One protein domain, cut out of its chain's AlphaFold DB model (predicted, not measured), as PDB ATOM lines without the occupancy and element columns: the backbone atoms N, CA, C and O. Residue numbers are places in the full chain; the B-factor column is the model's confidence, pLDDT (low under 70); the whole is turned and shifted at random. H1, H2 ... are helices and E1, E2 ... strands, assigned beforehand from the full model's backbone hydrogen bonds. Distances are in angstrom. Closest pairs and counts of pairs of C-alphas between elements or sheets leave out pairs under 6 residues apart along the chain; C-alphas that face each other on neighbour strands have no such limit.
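AT A GLANCE: This is residues 176 to 246 of the 677 residues of an uncharacterized protein of Bacteroidetes bacterium SW_4_67_19 (UniProt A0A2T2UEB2). A small wall of three strands is covered on one face by the long helix H2, while short H1 lies beyond the sheet's end and lengthens the rod. The 71 printed residues run E1, E2, H1, H2, E3; the antiparallel sheet's order is E2, E1, E3. The class is mixed, the whole loose: radius of gyration of the C-alphas 14.0 A, spans 41 by 19 by 16 A.

HOW THE PARTS SIT: E1, residues 177 to 181, forms a hairpin with E2, residues 189 to 194; N 178 and O 193 are within hydrogen-bond range, 2.8 A. E3, residues 242 to 245, is antiparallel to E1; N 179 and O 244 are 2.9 A apart. H2, residues 213 to 232, is on the sheet, two layers, at a height of 8.5 A; C-alphas 224 and 243 are its closest to E3, 6.4 A. H1, residues 196 to 204, is not on the sheet. Every O i to N i+4 pair is within hydrogen-bond range in H1, 15 of 16 in H2. E2, H1, H2 and E3 form a split strand-helix-strand unit, same-way strands with E1 between, its crossover right-handed.

IN THESE COORDINATES: H2 spans 28.3 A, E2 14.7 A, E1 13.4 A, H1 12.0 A, E3 9.9 A. C-alpha 177 is at (136.350, 136.101, 143.233), C-alpha 245 at (133.430, 141.483, 143.410).

THE WHOLE: The farthest C-alphas, Glu 185 and Ala 205, are 42.0 A apart. The printed part has no cut and no long link; residue 185 has pLDDT under 70.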
ATOM      1  N   PHE A 176     134.234 134.966 139.746       95.56
ATOM      2  CA  PHE A 176     134.170 133.987 140.829       95.56
ATOM      3  C   PHE A 176     134.906 134.436 142.099       95.56
ATOM      4  O   PHE A 176     134.831 133.731 143.103       95.56
ATOM      5  N   THR A 177     135.571 135.596 142.091       96.62
ATOM      6  CA  THR A 177     136.350 136.101 143.233       96.62
ATOM      7  C   THR A 177     135.638 137.237 143.977       96.62
ATOM      8  O   THR A 177     135.052 138.146 143.379       96.62
ATOM      9  N   LEU A 178     135.696 137.192 145.311       95.94
ATOM     10  CA  LEU A 178     135.261 138.241 146.230       95.94
ATOM     11  C   LEU A 178     136.421 138.631 147.142       95.94
ATOM     12  O   LEU A 178     137.074 137.774 147.730       95.94
ATOM     13  N   ARG A 179     136.630 139.934 147.310       94.31
ATOM     14  CA  ARG A 179     137.647 140.496 148.195       94.31
ATOM     15  C   ARG A 179     136.977 141.208 149.360       94.31
ATOM     16  O   ARG A 179     136.135 142.075 149.126       94.31
ATOM     17  N   VAL A 180     137.349 140.842 150.582       93.88
ATOM     18  CA  VAL A 180     136.821 141.420 151.823       93.88
ATOM     19  C   VAL A 180     137.903 142.260 152.483       93.88
ATOM     20  O   VAL A 180     139.017 141.775 152.673       93.88
ATOM     21  N   SER A 181     137.592 143.498 152.850       90.81
ATOM     22  CA  SER A 181     138.500 144.380 153.581       90.81
ATOM     23  C   SER A 181     137.778 145.137 154.696       90.81
ATOM     24  O   SER A 181     136.546 145.226 154.698       90.81
ATOM     25  N   THR A 182     138.535 145.655 155.668       86.00
ATOM     26  CA  THR A 182     137.975 146.400 156.810       86.00
ATOM     27  C   THR A 182     137.265 147.678 156.374       86.00
ATOM     28  O   THR A 182     136.348 148.115 157.058       86.00
ATOM     29  N   GLY A 183     137.699 148.282 155.263       76.50
ATOM     30  CA  GLY A 183     137.170 149.497 154.645       76.50
ATOM     31  C   GLY A 183     137.181 150.761 155.510       76.50
ATOM     32  O   GLY A 183     136.692 151.798 155.054       76.50
ATOM     33  N   GLY A 184     137.753 150.675 156.715       70.88
ATOM     34  CA  GLY A 184     138.110 151.793 157.588       70.88
ATOM     35  C   GLY A 184     139.557 152.231 157.371       70.88
ATOM     36  O   GLY A 184     140.151 151.899 156.350       70.88
ATOM     37  N   GLU A 185     140.134 152.947 158.332       67.94
ATOM     38  CA  GLU A 185     141.530 153.392 158.285       67.94
ATOM     39  C   GLU A 185     142.350 152.743 159.412       67.94
ATOM     40  O   GLU A 185     141.987 152.897 160.579       67.94
ATOM     41  N   PRO A 186     143.431 152.000 159.094       71.25
ATOM     42  CA  PRO A 186     143.849 151.578 157.753       71.25
ATOM     43  C   PRO A 186     142.923 150.498 157.154       71.25
ATOM     44  O   PRO A 186     142.503 149.551 157.831       71.25
ATOM     45  N   ASP A 187     142.644 150.595 155.849       78.62
ATOM     46  CA  ASP A 187     141.847 149.583 155.141       78.62
ATOM     47  C   ASP A 187     142.721 148.349 154.890       78.62
ATOM     48  O   ASP A 187     143.677 148.390 154.109       78.62
ATOM     49  N   THR A 188     142.393 147.253 155.565       85.50
ATOM     50  CA  THR A 188     143.184 146.022 155.606       85.50
ATOM     51  C   THR A 188     142.435 144.902 154.898       85.50
ATOM     52  O   THR A 188     141.252 144.675 155.152       85.50
ATOM     53  N   LEU A 189     143.122 144.178 154.008       90.69
ATOM     54  CA  LEU A 189     142.579 142.983 153.360       90.69
ATOM     55  C   LEU A 189     142.360 141.882 154.405       90.69
ATOM     56  O   LEU A 189     143.305 141.455 155.058       90.69
ATOM     57  N   LEU A 190     141.124 141.401 154.516       93.44
ATOM     58  CA  LEU A 190     140.736 140.344 155.450       93.44
ATOM     59  C   LEU A 190     140.731 138.969 154.778       93.44
ATOM     60  O   LEU A 190     141.215 137.993 155.347       93.44
ATOM     61  N   GLU A 191     140.175 138.876 153.565       95.31
ATOM     62  CA  GLU A 191     140.001 137.602 152.861       95.31
ATOM     63  C   GLU A 191     139.863 137.794 151.348       95.31
ATOM     64  O   GLU A 191     139.298 138.784 150.875       95.31
ATOM     65  N   VAL A 192     140.335 136.804 150.589       95.75
ATOM     66  CA  VAL A 192     139.982 136.611 149.180       95.75
ATOM     67  C   VAL A 192     139.276 135.268 149.075       95.75
ATOM     68  O   VAL A 192     139.874 134.232 149.348       95.75
ATOM     69  N   PHE A 193     138.000 135.296 148.715       96.94
ATOM     70  CA  PHE A 193     137.183 134.105 148.534       96.94
ATOM     71  C   PHE A 193     136.985 133.827 147.044       96.94
ATOM     72  O   PHE A 193     136.671 134.748 146.287       96.94
ATOM     73  N   THR A 194     137.083 132.562 146.638       97.06
ATOM     74  CA  THR A 194     136.839 132.128 145.257       97.06
ATOM     75  C   THR A 194     135.839 130.976 145.221       97.06
ATOM     76  O   THR A 194     135.949 130.020 145.987       97.06
ATOM     77  N   PHE A 195     134.878 131.031 144.297       96.50
ATOM     78  CA  PHE A 195     134.018 129.890 143.967       96.50
ATOM     79  C   PHE A 195     134.760 128.887 143.067       96.50
ATOM     80  O   PHE A 195     134.451 128.789 141.880       96.50
ATOM     81  N   GLU A 196     135.739 128.163 143.616       95.94
ATOM     82  CA  GLU A 196     136.636 127.296 142.826       95.94
ATOM     83  C   GLU A 196     135.886 126.243 142.003       95.94
ATOM     84  O   GLU A 196     136.150 126.088 140.815       95.94
ATOM     85  N   GLU A 197     134.875 125.585 142.577       95.12
ATOM     86  CA  GLU A 197     134.083 124.586 141.847       95.12
ATOM     87  C   GLU A 197     133.322 125.183 140.654       95.12
ATOM     88  O   GLU A 197     133.259 124.584 139.583       95.12
ATOM     89  N   GLU A 198     132.728 126.368 140.817       94.75
ATOM     90  CA  GLU A 198     131.990 127.030 139.733       94.75
ATOM     91  C   GLU A 198     132.937 127.587 138.667       94.75
ATOM     92  O   GLU A 198     132.608 127.558 137.479       94.75
ATOM     93  N   ARG A 199     134.120 128.059 139.079       94.44
ATOM     94  CA  ARG A 199     135.181 128.487 138.168       94.44
ATOM     95  C   ARG A 199     135.682 127.306 137.340       94.44
ATOM     96  O   ARG A 199     135.785 127.429 136.121       94.44
ATOM     97  N   GLN A 200     135.940 126.166 137.975       94.62
ATOM     98  CA  GLN A 200     136.414 124.964 137.299       94.62
ATOM     99  C   GLN A 200     135.379 124.447 136.291       94.62
ATOM    100  O   GLN A 200     135.724 124.239 135.132       94.62
ATOM    101  N   LYS A 201     134.093 124.385 136.669       92.88
ATOM    102  CA  LYS A 201     132.995 124.033 135.745       92.88
ATOM    103  C   LYS A 201     132.935 124.954 134.523       92.88
ATOM    104  O   LYS A 201     132.730 124.487 133.407       92.88
ATOM    105  N   TYR A 202     133.117 126.262 134.711       91.75
ATOM    106  CA  TYR A 202     133.152 127.224 133.604       91.75
ATOM    107  C   TYR A 202     134.340 126.989 132.658       91.75
ATOM    108  O   TYR A 202     134.185 127.090 131.438       91.75
ATOM    109  N   ILE A 203     135.515 126.674 133.208       92.25
ATOM    110  CA  ILE A 203     136.727 126.384 132.433       92.25
ATOM    111  C   ILE A 203     136.578 125.067 131.664       92.25
ATOM    112  O   ILE A 203     136.825 125.049 130.461       92.25
ATOM    113  N   GLU A 204     136.127 123.999 132.324       92.81
ATOM    114  CA  GLU A 204     135.904 122.673 131.725       92.81
ATOM    115  C   GLU A 204     134.849 122.704 130.616       92.81
ATOM    116  O   GLU A 204     134.984 122.010 129.612       92.81
ATOM    117  N   ALA A 205     133.841 123.573 130.738       89.12
ATOM    118  CA  ALA A 205     132.847 123.812 129.694       89.12
ATOM    119  C   ALA A 205     133.373 124.636 128.499       89.12
ATOM    120  O   ALA A 205     132.592 125.010 127.624       89.12
ATOM    121  N   GLY A 206     134.664 124.981 128.464       89.50
ATOM    122  CA  GLY A 206     135.263 125.754 127.374       89.50
ATOM    123  C   GLY A 206     134.921 127.245 127.402       89.50
ATOM    124  O   GLY A 206     134.972 127.902 126.366       89.50
ATOM    125  N   ARG A 207     134.587 127.804 128.575       87.75
ATOM    126  CA  ARG A 207     134.293 129.238 128.774       87.75
ATOM    127  C   ARG A 207     133.166 129.781 127.870       87.75
ATOM    128  O   ARG A 207     133.369 130.766 127.156       87.75
ATOM    129  N   PRO A 208     131.962 129.185 127.900       85.56
ATOM    130  CA  PRO A 208     130.895 129.525 126.962       85.56
ATOM    131  C   PRO A 208     130.417 130.977 127.123       85.56
ATOM    132  O   PRO A 208     130.280 131.477 128.242       85.56
ATOM    133  N   GLN A 209     130.087 131.640 126.007       73.44
ATOM    134  CA  GLN A 209     129.571 133.020 126.015       73.44
ATOM    135  C   GLN A 209     128.206 133.150 126.717       73.44
ATOM    136  O   GLN A 209     127.913 134.185 127.309       73.44
ATOM    137  N   GLY A 210     127.393 132.089 126.707       77.19
ATOM    138  CA  GLY A 210     126.079 132.026 127.357       77.19
ATOM    139  C   GLY A 210     126.092 131.473 128.786       77.19
ATOM    140  O   GLY A 210     125.079 130.933 129.230       77.19
ATOM    141  N   TYR A 211     127.223 131.531 129.502       86.06
ATOM    142  CA  TYR A 211     127.279 131.035 130.880       86.06
ATOM    143  C   TYR A 211     126.251 131.754 131.770       86.06
ATOM    144  O   TYR A 211     126.007 132.951 131.618       86.06
ATOM    145  N   ASN A 212     125.633 131.038 132.717       87.25
ATOM    146  CA  ASN A 212     124.567 131.597 133.554       87.25
ATOM    147  C   ASN A 212     125.127 132.554 134.625       87.25
ATOM    148  O   ASN A 212     125.210 132.236 135.815       87.25
ATOM    149  N   TRP A 213     125.479 133.767 134.203       88.44
ATOM    150  CA  TRP A 213     126.013 134.810 135.075       88.44
ATOM    151  C   TRP A 213     125.009 135.274 136.133       88.44
ATOM    152  O   TRP A 213     125.419 135.723 137.204       88.44
ATOM    153  N   ASN A 214     123.703 135.120 135.894       89.12
ATOM    154  CA  ASN A 214     122.666 135.437 136.880       89.12
ATOM    155  C   ASN A 214     122.743 134.520 138.102       89.12
ATOM    156  O   ASN A 214     122.649 135.003 139.234       89.12
ATOM    157  N   ARG A 215     123.000 133.225 137.891       92.81
ATOM    158  CA  ARG A 215     123.261 132.275 138.979       92.81
ATOM    159  C   ARG A 215     124.522 132.652 139.755       92.81
ATOM    160  O   ARG A 215     124.465 132.742 140.978       92.81
ATOM    161  N   ILE A 216     125.630 132.948 139.068       92.75
ATOM    162  CA  ILE A 216     126.875 133.374 139.734       92.75
ATOM    163  C   ILE A 216     126.654 134.662 140.534       92.75
ATOM    164  O   ILE A 216     127.060 134.751 141.687       92.75
ATOM    165  N   ASN A 217     125.920 135.639 139.995       92.81
ATOM    166  CA  ASN A 217     125.544 136.852 140.723       92.81
ATOM    167  C   ASN A 217     124.735 136.558 141.992       92.81
ATOM    168  O   ASN A 217     124.963 137.201 143.017       92.81
ATOM    169  N   ALA A 218     123.797 135.609 141.949       94.19
ATOM    170  CA  ALA A 218     123.043 135.199 143.131       94.19
ATOM    171  C   ALA A 218     123.965 134.594 144.205       94.19
ATOM    172  O   ALA A 218     123.904 135.025 145.359       94.19
ATOM    173  N   LEU A 219     124.880 133.702 143.808       95.62
ATOM    174  CA  LEU A 219     125.891 133.127 144.701       95.62
ATOM    175  C   LEU A 219     126.786 134.211 145.311       95.62
ATOM    176  O   LEU A 219     126.972 134.241 146.526       95.62
ATOM    177  N   ARG A 220     127.269 135.168 144.508       95.62
ATOM    178  CA  ARG A 220     128.070 136.300 145.002       95.62
ATOM    179  C   ARG A 220     127.327 137.124 146.053       95.62
ATOM    180  O   ARG A 220     127.918 137.475 147.072       95.62
ATOM    181  N   ARG A 221     126.037 137.421 145.847       95.75
ATOM    182  CA  ARG A 221     125.211 138.172 146.819       95.75
ATOM    183  C   ARG A 221     124.996 137.407 148.116       95.75
ATOM    184  O   ARG A 221     124.967 138.022 149.178       95.75
ATOM    185  N   GLN A 222     124.783 136.098 148.033       96.75
ATOM    186  CA  GLN A 222     124.675 135.257 149.219       96.75
ATOM    187  C   GLN A 222     126.006 135.237 149.968       96.75
ATOM    188  O   GLN A 222     126.050 135.579 151.145       96.75
ATOM    189  N   LYS A 223     127.105 134.952 149.264       97.31
ATOM    190  CA  LYS A 223     128.418 134.843 149.890       97.31
ATOM    191  C   LYS A 223     128.925 136.153 150.470       97.31
ATOM    192  O   LYS A 223     129.600 136.144 151.487       97.31
ATOM    193  N   THR A 224     128.555 137.278 149.863       96.19
ATOM    194  CA  THR A 224     128.819 138.609 150.424       96.19
ATOM    195  C   THR A 224     128.243 138.736 151.835       96.19
ATOM    196  O   THR A 224     128.968 139.157 152.726       96.19
ATOM    197  N   ARG A 225     126.987 138.319 152.054       95.81
ATOM    198  CA  ARG A 225     126.351 138.347 153.383       95.81
ATOM    199  C   ARG A 225     127.068 137.423 154.364       95.81
ATOM    200  O   ARG A 225     127.487 137.876 155.415       95.81
ATOM    201  N   GLU A 226     127.332 136.182 153.957       96.69
ATOM    202  CA  GLU A 226     128.057 135.213 154.795       96.69
ATOM    203  C   GLU A 226     129.457 135.701 155.207       96.69
ATOM    204  O   GLU A 226     129.896 135.468 156.330       96.69
ATOM    205  N   LEU A 227     130.182 136.357 154.294       96.31
ATOM    206  CA  LEU A 227     131.505 136.917 154.574       96.31
ATOM    207  C   LEU A 227     131.416 138.100 155.540       96.31
ATOM    208  O   LEU A 227     132.247 138.191 156.440       96.31
ATOM    209  N   VAL A 228     130.418 138.975 155.384       95.38
ATOM    210  CA  VAL A 228     130.176 140.072 156.330       95.38
ATOM    211  C   VAL A 228     129.877 139.509 157.718       95.38
ATOM    212  O   VAL A 228     130.611 139.814 158.655       95.38
ATOM    213  N   ASP A 229     128.905 138.600 157.835       96.38
ATOM    214  CA  ASP A 229     128.521 137.976 159.109       96.38
ATOM    215  C   ASP A 229     129.724 137.300 159.794       96.38
ATOM    216  O   ASP A 229     129.959 137.480 160.991       96.38
ATOM    217  N   LYS A 230     130.548 136.574 159.020       97.06
ATOM    218  CA  LYS A 230     131.782 135.928 159.498       97.06
ATOM    219  C   LYS A 230     132.751 136.924 160.135       97.06
ATOM    220  O   LYS A 230     133.346 136.609 161.166       97.06
ATOM    221  N   TRP A 231     132.979 138.074 159.505       95.94
ATOM    222  CA  TRP A 231     133.962 139.049 159.978       95.94
ATOM    223  C   TRP A 231     133.405 139.954 161.082       95.94
ATOM    224  O   TRP A 231     134.148 140.290 162.004       95.94
ATOM    225  N   VAL A 232     132.100 140.236 161.076       95.38
ATOM    226  CA  VAL A 232     131.406 140.898 162.193       95.38
ATOM    227  C   VAL A 232     131.477 140.045 163.458       95.38
ATOM    228  O   VAL A 232     131.872 140.541 164.512       95.38
ATOM    229  N   ALA A 233     131.228 138.736 163.353       96.19
ATOM    230  CA  ALA A 233     131.377 137.802 164.474       96.19
ATOM    231  C   ALA A 233     132.817 137.723 165.025       96.19
ATOM    232  O   ALA A 233     133.029 137.272 166.149       96.19
ATOM    233  N   ARG A 234     133.815 138.173 164.251       95.56
ATOM    234  CA  ARG A 234     135.231 138.265 164.650       95.56
ATOM    235  C   ARG A 234     135.629 139.651 165.170       95.56
ATOM    236  O   ARG A 234     136.813 139.892 165.386       95.56
ATOM    237  N   GLY A 235     134.667 140.553 165.369       92.94
ATOM    238  CA  GLY A 235     134.890 141.886 165.928       92.94
ATOM    239  C   GLY A 235     135.251 142.968 164.907       92.94
ATOM    240  O   GLY A 235     135.614 144.070 165.311       92.94
ATOM    241  N   VAL A 236     135.153 142.699 163.598       92.12
ATOM    242  CA  VAL A 236     135.323 143.743 162.575       92.12
ATOM    243  C   VAL A 236     134.018 144.539 162.450       92.12
ATOM    244  O   VAL A 236     132.975 143.932 162.208       92.12
ATOM    245  N   PRO A 237     134.032 145.879 162.571       88.75
ATOM    246  CA  PRO A 237     132.820 146.679 162.426       88.75
ATOM    247  C   PRO A 237     132.164 146.490 161.051       88.75
ATOM    248  O   PRO A 237     132.833 146.601 160.025       88.75
ATOM    249  N   GLU A 238     130.850 146.248 161.027       86.19
ATOM    250  CA  GLU A 238     130.091 146.043 159.784       86.19
ATOM    251  C   GLU A 238     130.100 147.293 158.899       86.19
ATOM    252  O   GLU A 238     130.370 147.208 157.705       86.19
ATOM    253  N   GLY A 239     129.844 148.461 159.500       82.62
ATOM    254  CA  GLY A 239     129.663 149.731 158.791       82.62
ATOM    255  C   GLY A 239     130.755 150.063 157.763       82.62
ATOM    256  O   GLY A 239     130.417 150.348 156.615       82.62
ATOM    257  N   PRO A 240     132.051 150.040 158.127       81.56
ATOM    258  CA  PRO A 240     133.125 150.314 157.180       81.56
ATOM    259  C   PRO A 240     133.477 149.122 156.280       81.56
ATOM    260  O   PRO A 240     134.137 149.341 155.268       81.56
ATOM    261  N   MET A 241     133.055 147.891 156.597       87.81
ATOM    262  CA  MET A 241     133.492 146.682 155.894       87.81
ATOM    263  C   MET A 241     133.124 146.709 154.409       87.81
ATOM    264  O   MET A 241     132.018 147.072 154.007       87.81
ATOM    265  N   ARG A 242     134.059 146.277 153.557       88.19
ATOM    266  CA  ARG A 242     133.889 146.284 152.102       88.19
ATOM    267  C   ARG A 242     134.021 144.884 151.542       88.19
ATOM    268  O   ARG A 242     135.046 144.235 151.710       88.19
ATOM    269  N   VAL A 243     133.018 144.470 150.772       92.00
ATOM    270  CA  VAL A 243     133.093 143.281 149.918       92.00
ATOM    271  C   VAL A 243     133.016 143.722 148.462       92.00
ATOM    272  O   VAL A 243     132.005 144.267 148.017       92.00
ATOM    273  N   LYS A 244     134.093 143.517 147.702       91.00
ATOM    274  CA  LYS A 244     134.163 143.883 146.281       91.00
ATOM    275  C   LYS A 244     134.248 142.625 145.424       91.00
ATOM    276  O   LYS A 244     135.043 141.728 145.685       91.00
ATOM    277  N   TRP A 245     133.408 142.564 144.394       94.00
ATOM    278  CA  TRP A 245     133.430 141.483 143.410       94.00
ATOM    279  C   TRP A 245     134.479 141.759 142.337       94.00
ATOM    280  O   TRP A 245     134.629 142.914 141.908       94.00
ATOM    281  N   GLY A 246     135.140 140.693 141.894       93.81
ATOM    282  CA  GLY A 246     136.070 140.725 140.779       93.81
ATOM    283  C   GLY A 246     135.415 141.122 139.457       93.81
ATOM    284  O   GLY A 246     134.218 140.892 139.234       93.81
TER     285      GLY A 246